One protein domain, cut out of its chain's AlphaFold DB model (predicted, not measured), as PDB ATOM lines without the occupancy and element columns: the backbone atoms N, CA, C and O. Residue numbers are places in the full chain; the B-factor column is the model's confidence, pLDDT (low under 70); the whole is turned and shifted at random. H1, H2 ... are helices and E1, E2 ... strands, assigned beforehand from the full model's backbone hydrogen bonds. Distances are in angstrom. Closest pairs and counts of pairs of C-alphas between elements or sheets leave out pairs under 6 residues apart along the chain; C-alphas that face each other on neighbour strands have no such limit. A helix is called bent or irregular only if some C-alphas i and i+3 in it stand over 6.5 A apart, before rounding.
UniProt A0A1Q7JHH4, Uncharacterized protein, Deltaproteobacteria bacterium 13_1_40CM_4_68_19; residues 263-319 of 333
ATOM      1  N   SER A 263     -13.823  -6.772   5.399       62.12
ATOM      2  CA  SER A 263     -14.858  -6.078   6.143       62.12
ATOM      3  C   SER A 263     -16.199  -6.698   5.756       62.12
ATOM      4  O   SER A 263     -16.422  -6.910   4.563       62.12
ATOM      5  N   PRO A 264     -17.127  -6.919   6.705       64.25
ATOM      6  CA  PRO A 264     -18.488  -7.382   6.412       64.25
ATOM      7  C   PRO A 264     -19.204  -6.527   5.355       64.25
ATOM      8  O   PRO A 264     -20.112  -6.994   4.673       64.25
ATOM      9  N   VAL A 265     -18.786  -5.265   5.225       65.06
ATOM     10  CA  VAL A 265     -19.257  -4.319   4.209       65.06
ATOM     11  C   VAL A 265     -18.800  -4.735   2.808       65.06
ATOM     12  O   VAL A 265     -19.601  -4.728   1.881       65.06
ATOM     13  N   LEU A 266     -17.535  -5.135   2.663       69.94
ATOM     14  CA  LEU A 266     -16.957  -5.575   1.394       69.94
ATOM     15  C   LEU A 266     -17.464  -6.967   0.991       69.94
ATOM     16  O   LEU A 266     -17.693  -7.223  -0.183       69.94
ATOM     17  N   ASP A 267     -17.712  -7.851   1.958       71.38
ATOM     18  CA  ASP A 267     -18.299  -9.167   1.670       71.38
ATOM     19  C   ASP A 267     -19.768  -9.041   1.225       71.38
ATOM     20  O   ASP A 267     -20.220  -9.762   0.336       71.38
ATOM     21  N   ARG A 268     -20.516  -8.086   1.798       69.56
ATOM     22  CA  ARG A 268     -21.877  -7.757   1.345       69.56
ATOM     23  C   ARG A 268     -21.876  -7.097  -0.035       69.56
ATOM     24  O   ARG A 268     -22.800  -7.326  -0.806       69.56
ATOM     25  N   PHE A 269     -20.850  -6.303  -0.334       72.06
ATOM     26  CA  PHE A 269     -20.636  -5.734  -1.659       72.06
ATOM     27  C   PHE A 269     -20.411  -6.835  -2.703       72.06
ATOM     28  O   PHE A 269     -21.139  -6.864  -3.687       72.06
ATOM     29  N   ASP A 270     -19.504  -7.787  -2.450       74.81
ATOM     30  CA  ASP A 270     -19.237  -8.901  -3.378       74.81
ATOM     31  C   ASP A 270     -20.488  -9.749  -3.629       74.81
ATOM     32  O   ASP A 270     -20.779 -10.109  -4.764       74.81
ATOM     33  N   GLN A 271     -21.256 -10.047  -2.574       74.06
ATOM     34  CA  GLN A 271     -22.505 -10.807  -2.701       74.06
ATOM     35  C   GLN A 271     -23.544 -10.090  -3.559       74.06
ATOM     36  O   GLN A 271     -24.359 -10.742  -4.210       74.06
ATOM     37  N   TRP A 272     -23.557  -8.759  -3.525       73.19
ATOM     38  CA  TRP A 272     -24.512  -7.971  -4.288       73.19
ATOM     39  C   TRP A 272     -24.052  -7.765  -5.734       73.19
ATOM     40  O   TRP A 272     -24.860  -7.887  -6.651       73.19
ATOM     41  N   GLU A 273     -22.754  -7.548  -5.947       79.00
ATOM     42  CA  GLU A 273     -22.126  -7.552  -7.269       79.00
ATOM     43  C   GLU A 273     -22.362  -8.884  -7.998       79.00
ATOM     44  O   GLU A 273     -22.832  -8.887  -9.137       79.00
ATOM     45  N   GLU A 274     -22.134 -10.013  -7.318       79.06
ATOM     46  CA  GLU A 274     -22.326 -11.350  -7.884       79.06
ATOM     47  C   GLU A 274     -23.770 -11.592  -8.352       79.06
ATOM     48  O   GLU A 274     -23.993 -12.269  -9.356       79.06
ATOM     49  N   GLN A 275     -24.758 -10.993  -7.678       75.44
ATOM     50  CA  GLN A 275     -26.172 -11.098  -8.053       75.44
ATOM     51  C   GLN A 275     -26.535 -10.312  -9.316       75.44
ATOM     52  O   GLN A 275     -27.503 -10.675  -9.985       75.44
ATOM     53  N   ILE A 276     -25.814  -9.229  -9.617       72.56
ATOM     54  CA  ILE A 276     -26.151  -8.316 -10.718       72.56
ATOM     55  C   ILE A 276     -25.297  -8.617 -11.949       72.56
ATOM     56  O   ILE A 276     -25.831  -8.794 -13.040       72.56
ATOM     57  N   VAL A 277     -23.979  -8.693 -11.774       69.00
ATOM     58  CA  VAL A 277     -23.002  -8.775 -12.873       69.00
ATOM     59  C   VAL A 277     -22.392 -10.183 -12.997       69.00
ATOM     60  O   VAL A 277     -21.795 -10.526 -14.019       69.00
ATOM     61  N   GLY A 278     -22.586 -11.048 -11.995       70.00
ATOM     62  CA  GLY A 278     -22.030 -12.403 -11.946       70.00
ATOM     63  C   GLY A 278     -20.688 -12.473 -11.203       70.00
ATOM     64  O   GLY A 278     -20.273 -11.504 -10.578       70.00
ATOM     65  N   PRO A 279     -19.952 -13.599 -11.261       67.94
ATOM     66  CA  PRO A 279     -18.815 -13.886 -10.368       67.94
ATOM     67  C   PRO A 279     -17.563 -13.018 -10.605       67.94
ATOM     68  O   PRO A 279     -16.498 -13.277 -10.036       67.94
ATOM     69  N   ARG A 280     -17.648 -12.020 -11.487       67.00
ATOM     70  CA  ARG A 280     -16.543 -11.131 -11.836       67.00
ATOM     71  C   ARG A 280     -16.445 -10.023 -10.788       67.00
ATOM     72  O   ARG A 280     -17.438  -9.378 -10.491       67.00
ATOM     73  N   ARG A 281     -15.241  -9.797 -10.259       74.25
ATOM     74  CA  ARG A 281     -14.971  -8.741  -9.272       74.25
ATOM     75  C   ARG A 281     -14.552  -7.460  -9.982       74.25
ATOM     76  O   ARG A 281     -13.511  -7.465 -10.638       74.25
ATOM     77  N   SER A 282     -15.336  -6.395  -9.855       78.81
ATOM     78  CA  SER A 282     -15.045  -5.076 -10.439       78.81
ATOM     79  C   SER A 282     -14.279  -4.149  -9.498       78.81
ATOM     80  O   SER A 282     -13.648  -3.205  -9.959       78.81
ATOM     81  N   LEU A 283     -14.313  -4.395  -8.186       80.31
ATOM     82  CA  LEU A 283     -13.615  -3.568  -7.204       80.31
ATOM     83  C   LEU A 283     -12.201  -4.103  -6.938       80.31
ATOM     84  O   LEU A 283     -12.029  -5.127  -6.266       80.31
ATOM     85  N   ASP A 284     -11.184  -3.356  -7.372       78.38
ATOM     86  CA  ASP A 284      -9.825  -3.500  -6.863       78.38
ATOM     87  C   ASP A 284      -9.717  -2.831  -5.488       78.38
ATOM     88  O   ASP A 284      -9.736  -1.610  -5.340       78.38
ATOM     89  N   ARG A 285      -9.595  -3.663  -4.455       76.50
ATOM     90  CA  ARG A 285      -9.505  -3.243  -3.050       76.50
ATOM     91  C   ARG A 285      -8.105  -2.783  -2.646       76.50
ATOM     92  O   ARG A 285      -7.947  -2.263  -1.544       76.50
ATOM     93  N   ILE A 286      -7.095  -3.028  -3.483       69.19
ATOM     94  CA  ILE A 286      -5.718  -2.588  -3.241       69.19
ATOM     95  C   ILE A 286      -5.557  -1.162  -3.769       69.19
ATOM     96  O   ILE A 286      -5.107  -0.287  -3.033       69.19
ATOM     97  N   GLY A 287      -5.976  -0.917  -5.012       68.44
ATOM     98  CA  GLY A 287      -5.986   0.410  -5.627       68.44
ATOM     99  C   GLY A 287      -7.231   1.253  -5.331       68.44
ATOM    100  O   GLY A 287      -7.311   2.378  -5.814       68.44
ATOM    101  N   TRP A 288      -8.215   0.721  -4.590       76.62
ATOM    102  CA  TRP A 288      -9.537   1.335  -4.366       76.62
ATOM    103  C   TRP A 288     -10.164   1.882  -5.654       76.62
ATOM    104  O   TRP A 288     -10.648   3.014  -5.717       76.62
ATOM    105  N   THR A 289     -10.112   1.056  -6.698       77.38
ATOM    106  CA  THR A 289     -10.555   1.395  -8.050       77.38
ATOM    107  C   THR A 289     -11.684   0.461  -8.471       77.38
ATOM    108  O   THR A 289     -11.607  -0.743  -8.246       77.38
ATOM    109  N   VAL A 290     -12.745   1.004  -9.065       83.38
ATOM    110  CA  VAL A 290     -13.873   0.230  -9.602       83.38
ATOM    111  C   VAL A 290     -13.792   0.190 -11.127       83.38
ATOM    112  O   VAL A 290     -13.789   1.241 -11.768       83.38
ATOM    113  N   ASP A 291     -13.768  -1.013 -11.704       82.44
ATOM    114  CA  ASP A 291     -13.899  -1.254 -13.145       82.44
ATOM    115  C   ASP A 291     -15.353  -1.023 -13.575       82.44
ATOM    116  O   ASP A 291     -16.222  -1.893 -13.461       82.44
ATOM    117  N   ALA A 292     -15.628   0.172 -14.091       79.25
ATOM    118  CA  ALA A 292     -16.947   0.542 -14.582       79.25
ATOM    119  C   ALA A 292     -17.343  -0.216 -15.857       79.25
ATOM    120  O   ALA A 292     -18.532  -0.335 -16.150       79.25
ATOM    121  N   GLY A 293     -16.373  -0.738 -16.615       79.19
ATOM    122  CA  GLY A 293     -16.636  -1.523 -17.817       79.19
ATOM    123  C   GLY A 293     -17.334  -2.843 -17.499       79.19
ATOM    124  O   GLY A 293     -18.232  -3.249 -18.241       79.19
ATOM    125  N   ALA A 294     -16.993  -3.463 -16.363       78.62
ATOM    126  CA  ALA A 294     -17.635  -4.684 -15.877       78.62
ATOM    127  C   ALA A 294     -19.148  -4.520 -15.649       78.62
ATOM    128  O   ALA A 294     -19.889  -5.483 -15.799       78.62
ATOM    129  N   TRP A 295     -19.613  -3.301 -15.364       79.25
ATOM    130  CA  TRP A 295     -21.018  -2.985 -15.094       79.25
ATOM    131  C   TRP A 295     -21.795  -2.507 -16.323       79.25
ATOM    132  O   TRP A 295     -22.903  -1.990 -16.181       79.25
ATOM    133  N   SER A 296     -21.247  -2.646 -17.533       76.75
ATOM    134  CA  SER A 296     -21.948  -2.231 -18.756       76.75
ATOM    135  C   SER A 296     -23.308  -2.935 -18.870       76.75
ATOM    136  O   SER A 296     -23.398  -4.156 -18.800       76.75
ATOM    137  N   GLY A 297     -24.375  -2.147 -19.010       70.38
ATOM    138  CA  GLY A 297     -25.771  -2.581 -18.897       70.38
ATOM    139  C   GLY A 297     -26.445  -2.254 -17.555       70.38
ATOM    140  O   GLY A 297     -27.669  -2.186 -17.511       70.38
ATOM    141  N   HIS A 298     -25.663  -1.959 -16.512       76.75
ATOM    142  CA  HIS A 298     -26.087  -1.765 -15.115       76.75
ATOM    143  C   HIS A 298     -25.454  -0.511 -14.473       76.75
ATOM    144  O   HIS A 298     -25.019  -0.511 -13.320       76.75
ATOM    145  N   CYS A 299     -25.341   0.581 -15.237       73.94
ATOM    146  CA  CYS A 299     -24.611   1.778 -14.800       73.94
ATOM    147  C   CYS A 299     -25.282   2.535 -13.649       73.94
ATOM    148  O   CYS A 299     -24.591   3.146 -12.841       73.94
ATOM    149  N   GLN A 300     -26.614   2.484 -13.552       73.94
ATOM    150  CA  GLN A 300     -27.325   3.106 -12.432       73.94
ATOM    151  C   GLN A 300     -27.076   2.329 -11.138       73.94
ATOM    152  O   GLN A 300     -26.909   2.915 -10.070       73.94
ATOM    153  N   GLU A 301     -27.014   1.006 -11.242       76.25
ATOM    154  CA  GLU A 301     -26.689   0.108 -10.149       76.25
ATOM    155  C   GLU A 301     -25.241   0.312  -9.689       76.25
ATOM    156  O   GLU A 301     -25.013   0.415  -8.484       76.25
ATOM    157  N   LEU A 302     -24.298   0.487 -10.624       76.94
ATOM    158  CA  LEU A 302     -22.911   0.864 -10.329       76.94
ATOM    159  C   LEU A 302     -22.823   2.185  -9.548       76.94
ATOM    160  O   LEU A 302     -22.106   2.250  -8.552       76.94
ATOM    161  N   ASP A 303     -23.544   3.230  -9.964       77.56
ATOM    162  CA  ASP A 303     -23.490   4.545  -9.309       77.56
ATOM    163  C   ASP A 303     -24.011   4.493  -7.865       77.56
ATOM    164  O   ASP A 303     -23.396   5.049  -6.949       77.56
ATOM    165  N   VAL A 304     -25.124   3.785  -7.638       76.44
ATOM    166  CA  VAL A 304     -25.693   3.573  -6.296       76.44
ATOM    167  C   VAL A 304     -24.718   2.802  -5.412       76.44
ATOM    168  O   VAL A 304     -24.515   3.144  -4.243       76.44
ATOM    169  N   LEU A 305     -24.097   1.772  -5.972       74.81
ATOM    170  CA  LEU A 305     -23.172   0.903  -5.267       74.81
ATOM    171  C   LEU A 305     -21.849   1.614  -4.942       74.81
ATOM    172  O   LEU A 305     -21.370   1.495  -3.812       74.81
ATOM    173  N   ARG A 306     -21.309   2.432  -5.856       77.25
ATOM    174  CA  ARG A 306     -20.133   3.272  -5.585       77.25
ATOM    175  C   ARG A 306     -20.426   4.275  -4.477       77.25
ATOM    176  O   ARG A 306     -19.657   4.353  -3.525       77.25
ATOM    177  N   ALA A 307     -21.557   4.977  -4.546       74.12
ATOM    178  CA  ALA A 307     -21.930   5.967  -3.539       74.12
ATOM    179  C   ALA A 307     -22.084   5.347  -2.138       74.12
ATOM    180  O   ALA A 307     -21.600   5.904  -1.152       74.12
ATOM    181  N   ALA A 308     -22.707   4.167  -2.041       71.19
ATOM    182  CA  ALA A 308     -22.834   3.446  -0.776       71.19
ATOM    183  C   ALA A 308     -21.468   3.014  -0.215       71.19
ATOM    184  O   ALA A 308     -21.233   3.083   0.997       71.19
ATOM    185  N   LEU A 309     -20.556   2.587  -1.091       71.94
ATOM    186  CA  LEU A 309     -19.218   2.163  -0.703       71.94
ATOM    187  C   LEU A 309     -18.355   3.357  -0.258       71.94
ATOM    188  O   LEU A 309     -17.763   3.298   0.816       71.94
ATOM    189  N   GLU A 310     -18.362   4.467  -0.996       78.19
ATOM    190  CA  GLU A 310     -17.663   5.714  -0.639       78.19
ATOM    191  C   GLU A 310     -18.177   6.307   0.676       78.19
ATOM    192  O   GLU A 310     -17.389   6.712   1.532       78.19
ATOM    193  N   GLN A 311     -19.497   6.290   0.892       72.00
ATOM    194  CA  GLN A 311     -20.106   6.747   2.141       72.00
ATOM    195  C   GLN A 311     -19.667   5.894   3.336       72.00
ATOM    196  O   GLN A 311     -19.449   6.416   4.428       72.00
ATOM    197  N   THR A 312     -19.533   4.583   3.137       68.75
ATOM    198  CA  THR A 312     -19.162   3.660   4.215       68.75
ATOM    199  C   THR A 312     -17.657   3.675   4.492       68.75
ATOM    200  O   THR A 312     -17.240   3.515   5.638       68.75
ATOM    201  N   LEU A 313     -16.833   3.878   3.461       69.38
ATOM    202  CA  LEU A 313     -15.377   3.966   3.584       69.38
ATOM    203  C   LEU A 313     -14.897   5.367   3.987       69.38
ATOM    204  O   LEU A 313     -13.783   5.504   4.492       69.38
ATOM    205  N   GLY A 314     -15.728   6.394   3.792       68.81
ATOM    206  CA  GLY A 314     -15.392   7.789   4.077       68.81
ATOM    207  C   GLY A 314     -14.334   8.368   3.134       68.81
ATOM    208  O   GLY A 314     -13.685   9.352   3.484       68.81
ATOM    209  N   CYS A 315     -14.130   7.754   1.968       71.81
ATOM    210  CA  CYS A 315     -13.163   8.171   0.957       71.81
ATOM    211  C   CYS A 315     -13.713   7.915  -0.454       71.81
ATOM    212  O   CYS A 315     -14.587   7.069  -0.634       71.81
ATOM    213  N   ALA A 316     -13.220   8.674  -1.435       77.31
ATOM    214  CA  ALA A 316     -13.651   8.557  -2.827       77.31
ATOM    215  C   ALA A 316     -12.912   7.416  -3.544       77.31
ATOM    216  O   ALA A 316     -11.689   7.294  -3.413       77.31
ATOM    217  N   LEU A 317     -13.652   6.610  -4.309       79.19
ATOM    218  CA  LEU A 317     -13.115   5.504  -5.097       79.19
ATOM    219  C   LEU A 317     -12.707   6.002  -6.482       79.19
ATOM    220  O   LEU A 317     -13.410   6.796  -7.110       79.19
ATOM    221  N   ALA A 318     -11.582   5.507  -6.989       78.25
ATOM    222  CA  ALA A 318     -11.217   5.746  -8.376       78.25
ATOM    223  C   ALA A 318     -12.099   4.895  -9.306       78.25
ATOM    224  O   ALA A 318     -12.581   3.826  -8.931       78.25
ATOM    225  N   GLN A 319     -12.316   5.366 -10.532       79.94
ATOM    226  CA  GLN A 319     -13.047   4.621 -11.553       79.94
ATOM    227  C   GLN A 319     -12.135   4.361 -12.747       79.94
ATOM    228  O   GLN A 319     -11.565   5.299 -13.307       79.94
TER     229      GLN A 319
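This is residues 263 to 319 of the 333 residues of an uncharacterized protein of Deltaproteobacteria bacterium 13_1_40CM_4_68_19 (UniProt A0A1Q7JHH4). Two helices of similar length, H1 and H3, lie side by side and run opposite ways, and a small patch of extended backbone around the short strand E1 makes a third side beside them. In that patch E1 runs between residues 283 to 284 and the last printed residues, 318 to 319, while the short helix H2 sits at the end of the model where H1 ends and H3 begins. The printed part has 57 residues, with three named helices and one named strand in the order H1, E1, H2, H3; it is mostly helix, and E1 pairs with no named strand. The whole is compact, with a radius of gyration of the C-alphas of 10.3 A, and rounded, spanning 27 by 21 by 19 A, its longest axis running with the two long helices.

The longest helix by residues is H3, residues 299 to 313. H1, residues 264 to 276, is close to H3 but not clearly touching it, with 2 pairs of C-alphas within 8 A. Their closest C-alphas, those of Phe 269 and Leu 305, are 8.0 A apart, and their centres are 11.7 A apart. Their lines stand at a shallow tilt of 4 degrees, opposite ways. H2, residues 292 to 295, and H3 only just touch, and touch only at the corner by their link, with 3 pairs of C-alphas within 8 A. Their closest C-alphas are those of Trp 295 and Leu 302, 6.4 A apart, and H3 touches H2 with residues 299 to 302 alone. E1, residues 289 to 291, meets H2 only through their link. E1 and H3 are apart, but only just, their closest C-alphas being 8.0 A apart. H1 is apart from both E1 and H2. Two short pairings lie along E1: residues 283 to 284 are antiparallel to residues 289 to 290 of E1, and residues 318 to 319 are parallel to the same residues 289 to 290. In H1 and H3 every pair of O of residue i and N of residue i+4 is within hydrogen-bond range. H2 is too short for such a pair, and its one pair of O of residue i and N of residue i+3 is within range.

H3 runs from Cys 299, with its C-alpha at (-24.611, 1.778, -14.800), to Leu 313, with its C-alpha at (-15.377, 3.966, 3.584), a length of 20.7 A. H1 begins at Pro 264, C-alpha (-18.488, -7.382, 6.412), and ends at Ile 276, C-alpha (-26.151, -8.316, -10.718), a length of 18.8 A. Along z, H1 runs from positive to negative values and H3 from negative to positive. E1 runs from Thr 289 to Asp 291, 6.6 A from first to last C-alpha. H2 follows at once, from Ala 292 to Trp 295, and measures 5.4 A. No helix is bent or irregular.

The two C-alphas farthest apart are those of Ser 263 and Gly 297, at 27.5 A. The first and last printed C-alphas, those of Ser 263 and Gln 319, are 20.8 A apart. The printed part has no cut. The link from H1 to E1, residues 277 to 288, is long, with 12 residues, and its C-alphas lie 5 to 13 A from the mean of all C-alphas. The links from E1 to H2 and from H2 to H3 are tight. The mean pLDDT of the printed part is 74.2. Confidence is under 70 at 13 residues: 263 to 266, 268, 277, 279 to 280, 286 to 287 and 312 to 314.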